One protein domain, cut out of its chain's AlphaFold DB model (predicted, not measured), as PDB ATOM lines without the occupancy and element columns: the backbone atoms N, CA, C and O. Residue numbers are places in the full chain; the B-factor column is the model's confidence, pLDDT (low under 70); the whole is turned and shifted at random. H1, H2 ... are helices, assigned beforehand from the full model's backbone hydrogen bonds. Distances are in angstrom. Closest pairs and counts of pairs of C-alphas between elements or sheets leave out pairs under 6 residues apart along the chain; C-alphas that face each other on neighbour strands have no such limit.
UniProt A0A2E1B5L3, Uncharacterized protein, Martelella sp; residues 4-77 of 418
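What this domain is: This is residues 4 to 77 of the 418 residues of an uncharacterized protein of Martelella sp (UniProt A0A2E1B5L3). The long helix H3 makes the length of a loose three-helix bundle; H2 folds back along it as a hairpin, and short H1 folds back on H2. The bundle is up and down, each helix running against the one before, and residues 72 to 77 of H3 stick out. The 74 printed residues, all-helix in class, are loose, with a radius of gyration of the C-alphas of 14.3 A and spans of 49 by 21 by 18 A.

Where its parts are: H3, residues 46 to 77, is 46.6 A long and ends at C-alpha 77 (11.591, -13.310, 42.533). H2 is residues 20 to 40, 30.3 A. H1, residues 4 to 14, is 15.4 A and begins at C-alpha 4 (36.312, -30.745, 54.702).

How they stand to each other: H3, with residues 49 to 60 alone, touches H2 in a hairpin at a shallow tilt of 20 degrees, opposite ways; the closest C-alphas, of Leu 38 and Val 49, are 7.3 A apart. H2, with residues 23 to 30 alone, touches H1 in a hairpin, closest at the C-alphas of Leu 12 and Arg 23, 6.7 A. H1 and H3 are close but not clearly touching. In H1, H2 and H3 every O i to N i+4 pair is within hydrogen-bond range.

The domain as a whole: The C-alphas farthest apart, of Asn 42 and Ala 77, are 49.6 A apart. Both links are tight, the printed part has no cut, and no printed residue is under pLDDT 70.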
ATOM      1  N   LEU A   4      35.842 -31.510  55.857       83.00
ATOM      2  CA  LEU A   4      36.312 -30.745  54.702       83.00
ATOM      3  C   LEU A   4      35.176 -29.979  54.003       83.00
ATOM      4  O   LEU A   4      35.347 -28.828  53.619       83.00
ATOM      5  N   GLU A   5      34.000 -30.592  53.888       87.94
ATOM      6  CA  GLU A   5      32.800 -29.963  53.325       87.94
ATOM      7  C   GLU A   5      32.348 -28.768  54.172       87.94
ATOM      8  O   GLU A   5      32.090 -27.689  53.638       87.94
ATOM      9  N   THR A   6      32.316 -28.932  55.498       89.44
ATOM     10  CA  THR A   6      31.980 -27.838  56.417       89.44
ATOM     11  C   THR A   6      32.980 -26.690  56.291       89.44
ATOM     12  O   THR A   6      32.570 -25.537  56.218       89.44
ATOM     13  N   ALA A   7      34.280 -26.988  56.186       88.88
ATOM     14  CA  ALA A   7      35.313 -25.968  56.017       88.88
ATOM     15  C   ALA A   7      35.146 -25.162  54.716       88.88
ATOM     16  O   ALA A   7      35.296 -23.942  54.738       88.88
ATOM     17  N   ILE A   8      34.785 -25.815  53.603       90.38
ATOM     18  CA  ILE A   8      34.504 -25.131  52.330       90.38
ATOM     19  C   ILE A   8      33.265 -24.241  52.469       90.38
ATOM     20  O   ILE A   8      33.313 -23.074  52.088       90.38
ATOM     21  N   ARG A   9      32.173 -24.752  53.058       90.50
ATOM     22  CA  ARG A   9      30.939 -23.972  53.263       90.50
ATOM     23  C   ARG A   9      31.188 -22.739  54.140       90.50
ATOM     24  O   ARG A   9      30.772 -21.651  53.760       90.50
ATOM     25  N   THR A  10      31.932 -22.877  55.237       92.31
ATOM     26  CA  THR A  10      32.304 -21.749  56.107       92.31
ATOM     27  C   THR A  10      33.243 -20.758  55.411       92.31
ATOM     28  O   THR A  10      33.081 -19.551  55.562       92.31
ATOM     29  N   ALA A  11      34.212 -21.227  54.617       90.75
ATOM     30  CA  ALA A  11      35.094 -20.341  53.852       90.75
ATOM     31  C   ALA A  11      34.324 -19.532  52.795       90.75
ATOM     32  O   ALA A  11      34.598 -18.346  52.608       90.75
ATOM     33  N   LEU A  12      33.342 -20.160  52.142       91.31
ATOM     34  CA  LEU A  12      32.437 -19.501  51.206       91.31
ATOM     35  C   LEU A  12      31.502 -18.505  51.896       91.31
ATOM     36  O   LEU A  12      31.196 -17.490  51.296       91.31
ATOM     37  N   GLU A  13      31.068 -18.753  53.132       88.75
ATOM     38  CA  GLU A  13      30.250 -17.805  53.912       88.75
ATOM     39  C   GLU A  13      31.032 -16.579  54.377       88.75
ATOM     40  O   GLU A  13      30.498 -15.474  54.395       88.75
ATOM     41  N   ASN A  14      32.304 -16.772  54.730       88.25
ATOM     42  CA  ASN A  14      33.204 -15.676  55.087       88.25
ATOM     43  C   ASN A  14      33.646 -14.849  53.869       88.25
ATOM     44  O   ASN A  14      34.178 -13.753  54.029       88.25
ATOM     45  N   THR A  15      33.458 -15.385  52.664       84.19
ATOM     46  CA  THR A  15      33.773 -14.737  51.389       84.19
ATOM     47  C   THR A  15      32.470 -14.306  50.702       84.19
ATOM     48  O   THR A  15      31.387 -14.750  51.069       84.19
ATOM     49  N   ASP A  16      32.524 -13.428  49.698       80.81
ATOM     50  CA  ASP A  16      31.328 -13.136  48.903       80.81
ATOM     51  C   ASP A  16      30.923 -14.363  48.066       80.81
ATOM     52  O   ASP A  16      31.502 -14.647  47.016       80.81
ATOM     53  N   ARG A  17      29.903 -15.090  48.540       83.75
ATOM     54  CA  ARG A  17      29.312 -16.259  47.870       83.75
ATOM     55  C   ARG A  17      28.752 -15.933  46.485       83.75
ATOM     56  O   ARG A  17      28.620 -16.840  45.670       83.75
ATOM     57  N   ARG A  18      28.420 -14.673  46.187       81.62
ATOM     58  CA  ARG A  18      27.828 -14.276  44.898       81.62
ATOM     59  C   ARG A  18      28.879 -14.014  43.821       81.62
ATOM     60  O   ARG A  18      28.556 -14.140  42.641       81.62
ATOM     61  N   ASP A  19      30.121 -13.727  44.207       86.38
ATOM     62  CA  ASP A  19      31.222 -13.480  43.277       86.38
ATOM     63  C   ASP A  19      31.879 -14.794  42.814       86.38
ATOM     64  O   ASP A  19      32.550 -15.498  43.575       86.38
ATOM     65  N   ALA A  20      31.721 -15.107  41.525       88.19
ATOM     66  CA  ALA A  20      32.274 -16.307  40.903       88.19
ATOM     67  C   ALA A  20      33.810 -16.393  41.010       88.19
ATOM     68  O   ALA A  20      34.353 -17.486  41.196       88.19
ATOM     69  N   ASN A  21      34.520 -15.260  40.951       89.62
ATOM     70  CA  ASN A  21      35.985 -15.245  41.020       89.62
ATOM     71  C   ASN A  21      36.484 -15.613  42.419       89.62
ATOM     72  O   ASN A  21      37.461 -16.352  42.572       89.62
ATOM     73  N   GLN A  22      35.799 -15.122  43.450       89.25
ATOM     74  CA  GLN A  22      36.130 -15.437  44.833       89.25
ATOM     75  C   GLN A  22      35.833 -16.907  45.158       89.25
ATOM     76  O   GLN A  22      36.676 -17.581  45.756       89.25
ATOM     77  N   ARG A  23      34.702 -17.452  44.681       93.62
ATOM     78  CA  ARG A  23      34.391 -18.889  44.820       93.62
ATOM     79  C   ARG A  23      35.453 -19.775  44.164       93.62
ATOM     80  O   ARG A  23      35.931 -20.724  44.786       93.62
ATOM     81  N   ALA A  24      35.902 -19.428  42.955       93.88
ATOM     82  CA  ALA A  24      36.946 -20.175  42.251       93.88
ATOM     83  C   ALA A  24      38.259 -20.255  43.054       93.88
ATOM     84  O   ALA A  24      38.872 -21.324  43.132       93.88
ATOM     85  N   ARG A  25      38.663 -19.159  43.714       94.56
ATOM     86  CA  ARG A  25      39.850 -19.130  44.589       94.56
ATOM     87  C   ARG A  25      39.702 -20.049  45.801       94.56
ATOM     88  O   ARG A  25      40.648 -20.759  46.143       94.56
ATOM     89  N   VAL A  26      38.521 -20.080  46.426       94.69
ATOM     90  CA  VAL A  26      38.226 -20.983  47.554       94.69
ATOM     91  C   VAL A  26      38.280 -22.451  47.115       94.69
ATOM     92  O   VAL A  26      38.848 -23.287  47.815       94.69
ATOM     93  N   TYR A  27      37.779 -22.790  45.928       95.12
ATOM     94  CA  TYR A  27      37.872 -24.162  45.415       95.12
ATOM     95  C   TYR A  27      39.297 -24.575  45.053       95.12
ATOM     96  O   TYR A  27      39.698 -25.712  45.307       95.12
ATOM     97  N   GLN A  28      40.088 -23.666  44.482       95.81
ATOM     98  CA  GLN A  28      41.503 -23.922  44.218       95.81
ATOM     99  C   GLN A  28      42.277 -24.168  45.518       95.81
ATOM    100  O   GLN A  28      43.040 -25.134  45.599       95.81
ATOM    101  N   SER A  29      42.044 -23.357  46.554       94.94
ATOM    102  CA  SER A  29      42.697 -23.546  47.852       94.94
ATOM    103  C   SER A  29      42.267 -24.854  48.526       94.94
ATOM    104  O   SER A  29      43.116 -25.556  49.076       94.94
ATOM    105  N   ALA A  30      40.997 -25.254  48.400       95.12
ATOM    106  CA  ALA A  30      40.498 -26.533  48.904       95.12
ATOM    107  C   ALA A  30      41.172 -27.741  48.227       95.12
ATOM    108  O   ALA A  30      41.574 -28.682  48.914       95.12
ATOM    109  N   ARG A  31      41.366 -27.704  46.898       95.94
ATOM    110  CA  ARG A  31      42.089 -28.761  46.162       95.94
ATOM    111  C   ARG A  31      43.546 -28.862  46.605       95.94
ATOM    112  O   ARG A  31      44.020 -29.957  46.897       95.94
ATOM    113  N   GLN A  32      44.230 -27.728  46.743       95.69
ATOM    114  CA  GLN A  32      45.608 -27.699  47.243       95.69
ATOM    115  C   GLN A  32      45.711 -28.205  48.690       95.69
ATOM    116  O   GLN A  32      46.654 -28.917  49.035       95.69
ATOM    117  N   ALA A  33      44.747 -27.860  49.546       93.50
ATOM    118  CA  ALA A  33      44.694 -28.334  50.925       93.50
ATOM    119  C   ALA A  33      44.461 -29.850  50.999       93.50
ATOM    120  O   ALA A  33      45.094 -30.517  51.818       93.50
ATOM    121  N   LEU A  34      43.618 -30.407  50.119       93.44
ATOM    122  CA  LEU A  34      43.417 -31.852  50.006       93.44
ATOM    123  C   LEU A  34      44.716 -32.560  49.615       93.44
ATOM    124  O   LEU A  34      45.092 -33.539  50.254       93.44
ATOM    125  N   GLU A  35      45.429 -32.058  48.606       93.50
ATOM    126  CA  GLU A  35      46.695 -32.651  48.163       93.50
ATOM    127  C   GLU A  35      47.762 -32.616  49.253       93.50
ATOM    128  O   GLU A  35      48.388 -33.637  49.538       93.50
ATOM    129  N   LYS A  36      47.917 -31.470  49.926       93.62
ATOM    130  CA  LYS A  36      48.823 -31.339  51.074       93.62
ATOM    131  C   LYS A  36      48.414 -32.270  52.218       93.62
ATOM    132  O   LYS A  36      49.272 -32.898  52.827       93.62
ATOM    133  N   GLY A  37      47.116 -32.396  52.493       92.56
ATOM    134  CA  GLY A  37      46.587 -33.293  53.520       92.56
ATOM    135  C   GLY A  37      46.871 -34.766  53.228       92.56
ATOM    136  O   GLY A  37      47.311 -35.488  54.121       92.56
ATOM    137  N   LEU A  38      46.679 -35.202  51.980       92.81
ATOM    138  CA  LEU A  38      46.976 -36.568  51.539       92.81
ATOM    139  C   LEU A  38      48.480 -36.865  51.573       92.81
ATOM    140  O   LEU A  38      48.878 -37.929  52.050       92.81
ATOM    141  N   ALA A  39      49.309 -35.908  51.145       91.75
ATOM    142  CA  ALA A  39      50.763 -36.014  51.217       91.75
ATOM    143  C   ALA A  39      51.254 -36.142  52.670       91.75
ATOM    144  O   ALA A  39      52.035 -37.039  52.976       91.75
ATOM    145  N   ASN A  40      50.732 -35.318  53.585       92.38
ATOM    146  CA  ASN A  40      51.081 -35.367  55.010       92.38
ATOM    147  C   ASN A  40      50.655 -36.679  55.689       92.38
ATOM    148  O   ASN A  40      51.269 -37.102  56.664       92.38
ATOM    149  N   GLN A  41      49.613 -37.337  55.175       90.56
ATOM    150  CA  GLN A  41      49.151 -38.645  55.648       90.56
ATOM    151  C   GLN A  41      49.904 -39.818  54.995       90.56
ATOM    152  O   GLN A  41      49.569 -40.970  55.262       90.56
ATOM    153  N   ASN A  42      50.914 -39.550  54.154       91.50
ATOM    154  CA  ASN A  42      51.638 -40.544  53.354       91.50
ATOM    155  C   ASN A  42      50.712 -41.429  52.491       91.50
ATOM    156  O   ASN A  42      51.014 -42.592  52.222       91.50
ATOM    157  N   ILE A  43      49.569 -40.889  52.051       87.81
ATOM    158  CA  ILE A  43      48.639 -41.583  51.154       87.81
ATOM    159  C   ILE A  43      49.072 -41.289  49.719       87.81
ATOM    160  O   ILE A  43      48.625 -40.327  49.097       87.81
ATOM    161  N   THR A  44      49.966 -42.128  49.199       88.56
ATOM    162  CA  THR A  44      50.567 -41.963  47.862       88.56
ATOM    163  C   THR A  44      50.006 -42.929  46.818       88.56
ATOM    164  O   THR A  44      50.397 -42.873  45.655       88.56
ATOM    165  N   GLU A  45      49.093 -43.826  47.205       93.38
ATOM    166  CA  GLU A  45      48.478 -44.775  46.277       93.38
ATOM    167  C   GLU A  45      47.630 -44.020  45.226       93.38
ATOM    168  O   GLU A  45      46.668 -43.335  45.603       93.38
ATOM    169  N   PRO A  46      47.915 -44.161  43.914       88.69
ATOM    170  CA  PRO A  46      47.245 -43.379  42.869       88.69
ATOM    171  C   PRO A  46      45.717 -43.522  42.882       88.69
ATOM    172  O   PRO A  46      44.988 -42.546  42.701       88.69
ATOM    173  N   GLY A  47      45.217 -44.731  43.160       91.44
ATOM    174  CA  GLY A  47      43.782 -45.004  43.245       91.44
ATOM    175  C   GLY A  47      43.108 -44.330  44.443       91.44
ATOM    176  O   GLY A  47      41.985 -43.838  44.322       91.44
ATOM    177  N   ALA A  48      43.782 -44.264  45.594       89.19
ATOM    178  CA  ALA A  48      43.247 -43.620  46.791       89.19
ATOM    179  C   ALA A  48      43.171 -42.097  46.628       89.19
ATOM    180  O   ALA A  48      42.138 -41.503  46.943       89.19
ATOM    181  N   VAL A  49      44.213 -41.481  46.060       91.44
ATOM    182  CA  VAL A  49      44.239 -40.041  45.760       91.44
ATOM    183  C   VAL A  49      43.147 -39.677  44.752       91.44
ATOM    184  O   VAL A  49      42.394 -38.730  44.977       91.44
ATOM    185  N   ALA A  50      42.991 -40.463  43.681       92.06
ATOM    186  CA  ALA A  50      41.955 -40.227  42.677       92.06
ATOM    187  C   ALA A  50      40.535 -40.296  43.266       92.06
ATOM    188  O   ALA A  50      39.701 -39.452  42.943       92.06
ATOM    189  N   ARG A  51      40.258 -41.253  44.167       93.44
ATOM    190  CA  ARG A  51      38.958 -41.347  44.858       93.44
ATOM    191  C   ARG A  51      38.669 -40.115  45.718       93.44
ATOM    192  O   ARG A  51      37.545 -39.624  45.710       93.44
ATOM    193  N   GLN A  52      39.669 -39.609  46.439       92.50
ATOM    194  CA  GLN A  52      39.503 -38.426  47.288       92.50
ATOM    195  C   GLN A  52      39.315 -37.145  46.469       92.50
ATOM    196  O   GLN A  52      38.480 -36.320  46.826       92.50
ATOM    197  N   ARG A  53      40.028 -37.008  45.342       94.62
ATOM    198  CA  ARG A  53      39.828 -35.893  44.403       94.62
ATOM    199  C   ARG A  53      38.416 -35.889  43.825       94.62
ATOM    200  O   ARG A  53      37.732 -34.885  43.961       94.62
ATOM    201  N   ARG A  54      37.945 -37.031  43.305       95.56
ATOM    202  CA  ARG A  54      36.566 -37.156  42.794       95.56
ATOM    203  C   ARG A  54      35.537 -36.777  43.850       95.56
ATOM    204  O   ARG A  54      34.666 -35.972  43.578       95.56
ATOM    205  N   ARG A  55      35.701 -37.268  45.083       93.56
ATOM    206  CA  ARG A  55      34.797 -36.923  46.186       93.56
ATOM    207  C   ARG A  55      34.758 -35.417  46.473       93.56
ATOM    208  O   ARG A  55      33.699 -34.900  46.812       93.56
ATOM    209  N   LEU A  56      35.896 -34.727  46.401       95.19
ATOM    210  CA  LEU A  56      35.944 -33.273  46.561       95.19
ATOM    211  C   LEU A  56      35.246 -32.567  45.395       95.19
ATOM    212  O   LEU A  56      34.460 -31.655  45.633       95.19
ATOM    213  N   ASP A  57      35.511 -32.990  44.162       95.94
ATOM    214  CA  ASP A  57      34.876 -32.398  42.987       95.94
ATOM    215  C   ASP A  57      33.350 -32.604  43.014       95.94
ATOM    216  O   ASP A  57      32.625 -31.638  42.803       95.94
ATOM    217  N   ASP A  58      32.855 -33.780  43.422       95.56
ATOM    218  CA  ASP A  58      31.419 -34.047  43.612       95.56
ATOM    219  C   ASP A  58      30.781 -33.072  44.622       95.56
ATOM    220  O   ASP A  58      29.683 -32.558  44.404       95.56
ATOM    221  N   ILE A  59      31.481 -32.777  45.726       94.31
ATOM    222  CA  ILE A  59      31.025 -31.808  46.738       94.31
ATOM    223  C   ILE A  59      30.994 -30.389  46.159       94.31
ATOM    224  O   ILE A  59      30.030 -29.660  46.388       94.31
ATOM    225  N   ILE A  60      32.028 -29.983  45.416       95.00
ATOM    226  CA  ILE A  60      32.083 -28.658  44.780       95.00
ATOM    227  C   ILE A  60      30.940 -28.511  43.771       95.00
ATOM    228  O   ILE A  60      30.254 -27.491  43.773       95.00
ATOM    229  N   THR A  61      30.690 -29.533  42.951       95.88
ATOM    230  CA  THR A  61      29.587 -29.534  41.985       95.88
ATOM    231  C   THR A  61      28.231 -29.432  42.677       95.88
ATOM    232  O   THR A  61      27.395 -28.644  42.238       95.88
ATOM    233  N   ALA A  62      28.013 -30.162  43.776       94.00
ATOM    234  CA  ALA A  62      26.778 -30.055  44.551       94.00
ATOM    235  C   ALA A  62      26.562 -28.630  45.097       94.00
ATOM    236  O   ALA A  62      25.462 -28.092  44.990       94.00
ATOM    237  N   ILE A  63      27.618 -27.985  45.609       92.38
ATOM    238  CA  ILE A  63      27.553 -26.595  46.088       92.38
ATOM    239  C   ILE A  63      27.227 -25.630  44.939       92.38
ATOM    240  O   ILE A  63      26.339 -24.794  45.080       92.38
ATOM    241  N   GLU A  64      27.882 -25.747  43.781       94.56
ATOM    242  CA  GLU A  64      27.593 -24.864  42.641       94.56
ATOM    243  C   GLU A  64      26.169 -25.053  42.092       94.56
ATOM    244  O   GLU A  64      25.550 -24.086  41.652       94.56
ATOM    245  N   GLN A  65      25.608 -26.265  42.158       93.56
ATOM    246  CA  GLN A  65      24.202 -26.503  41.814       93.56
ATOM    247  C   GLN A  65      23.243 -25.820  42.797       93.56
ATOM    248  O   GLN A  65      22.264 -25.207  42.361       93.56
ATOM    249  N   GLU A  66      23.526 -25.880  44.105       91.19
ATOM    250  CA  GLU A  66      22.762 -25.158  45.133       91.19
ATOM    251  C   GLU A  66      22.797 -23.637  44.879       91.19
ATOM    252  O   GLU A  66      21.745 -22.987  44.865       91.19
ATOM    253  N   GLU A  67      23.975 -23.073  44.593       90.62
ATOM    254  CA  GLU A  67      24.151 -21.641  44.300       90.62
ATOM    255  C   GLU A  67      23.463 -21.227  42.989       90.62
ATOM    256  O   GLU A  67      22.780 -20.200  42.932       90.62
ATOM    257  N   ALA A  68      23.562 -22.040  41.932       88.31
ATOM    258  CA  ALA A  68      22.873 -21.786  40.668       88.31
ATOM    259  C   ALA A  68      21.345 -21.812  40.837       88.31
ATOM    260  O   ALA A  68      20.642 -20.959  40.286       88.31
ATOM    261  N   ALA A  69      20.816 -22.750  41.627       91.38
ATOM    262  CA  ALA A  69      19.394 -22.816  41.945       91.38
ATOM    263  C   ALA A  69      18.937 -21.605  42.777       91.38
ATOM    264  O   ALA A  69      17.873 -21.038  42.511       91.38
ATOM    265  N   ALA A  70      19.743 -21.165  43.747       87.94
ATOM    266  CA  ALA A  70      19.473 -19.960  44.527       87.94
ATOM    267  C   ALA A  70      19.475 -18.695  43.648       87.94
ATOM    268  O   ALA A  70      18.574 -17.862  43.761       87.94
ATOM    269  N   ALA A  71      20.427 -18.580  42.716       87.12
ATOM    270  CA  ALA A  71      20.496 -17.476  41.762       87.12
ATOM    271  C   ALA A  71      19.286 -17.451  40.811       87.12
ATOM    272  O   ALA A  71      18.734 -16.380  40.550       87.12
ATOM    273  N   ARG A  72      18.831 -18.618  40.329       87.06
ATOM    274  CA  ARG A  72      17.604 -18.736  39.519       87.06
ATOM    275  C   ARG A  72      16.374 -18.258  40.292       87.06
ATOM    276  O   ARG A  72      15.660 -17.394  39.793       87.06
ATOM    277  N   LYS A  73      16.189 -18.722  41.534       87.88
ATOM    278  CA  LYS A  73      15.088 -18.271  42.407       87.88
ATOM    279  C   LYS A  73      15.132 -16.767  42.676       87.88
ATOM    280  O   LYS A  73      14.093 -16.116  42.675       87.88
ATOM    281  N   ALA A  74      16.320 -16.195  42.880       85.62
ATOM    282  CA  ALA A  74      16.476 -14.755  43.080       85.62
ATOM    283  C   ALA A  74      16.093 -13.942  41.827       85.62
ATOM    284  O   ALA A  74      15.431 -12.912  41.948       85.62
ATOM    285  N   ARG A  75      16.461 -14.420  40.627       84.19
ATOM    286  CA  ARG A  75      16.059 -13.809  39.346       84.19
ATOM    287  C   ARG A  75      14.553 -13.900  39.119       84.19
ATOM    288  O   ARG A  75      13.940 -12.928  38.689       84.19
ATOM    289  N   GLU A  76      13.953 -15.041  39.440       81.50
ATOM    290  CA  GLU A  76      12.509 -15.252  39.333       81.50
ATOM    291  C   GLU A  76      11.727 -14.365  40.312       81.50
ATOM    292  O   GLU A  76      10.758 -13.727  39.919       81.50
ATOM    293  N   ALA A  77      12.201 -14.212  41.552       79.38
ATOM    294  CA  ALA A  77      11.591 -13.310  42.533       79.38
ATOM    295  C   ALA A  77      11.723 -11.819  42.159       79.38
ATOM    296  O   ALA A  77      10.855 -11.019  42.505       79.38
TER     297      ALA A  77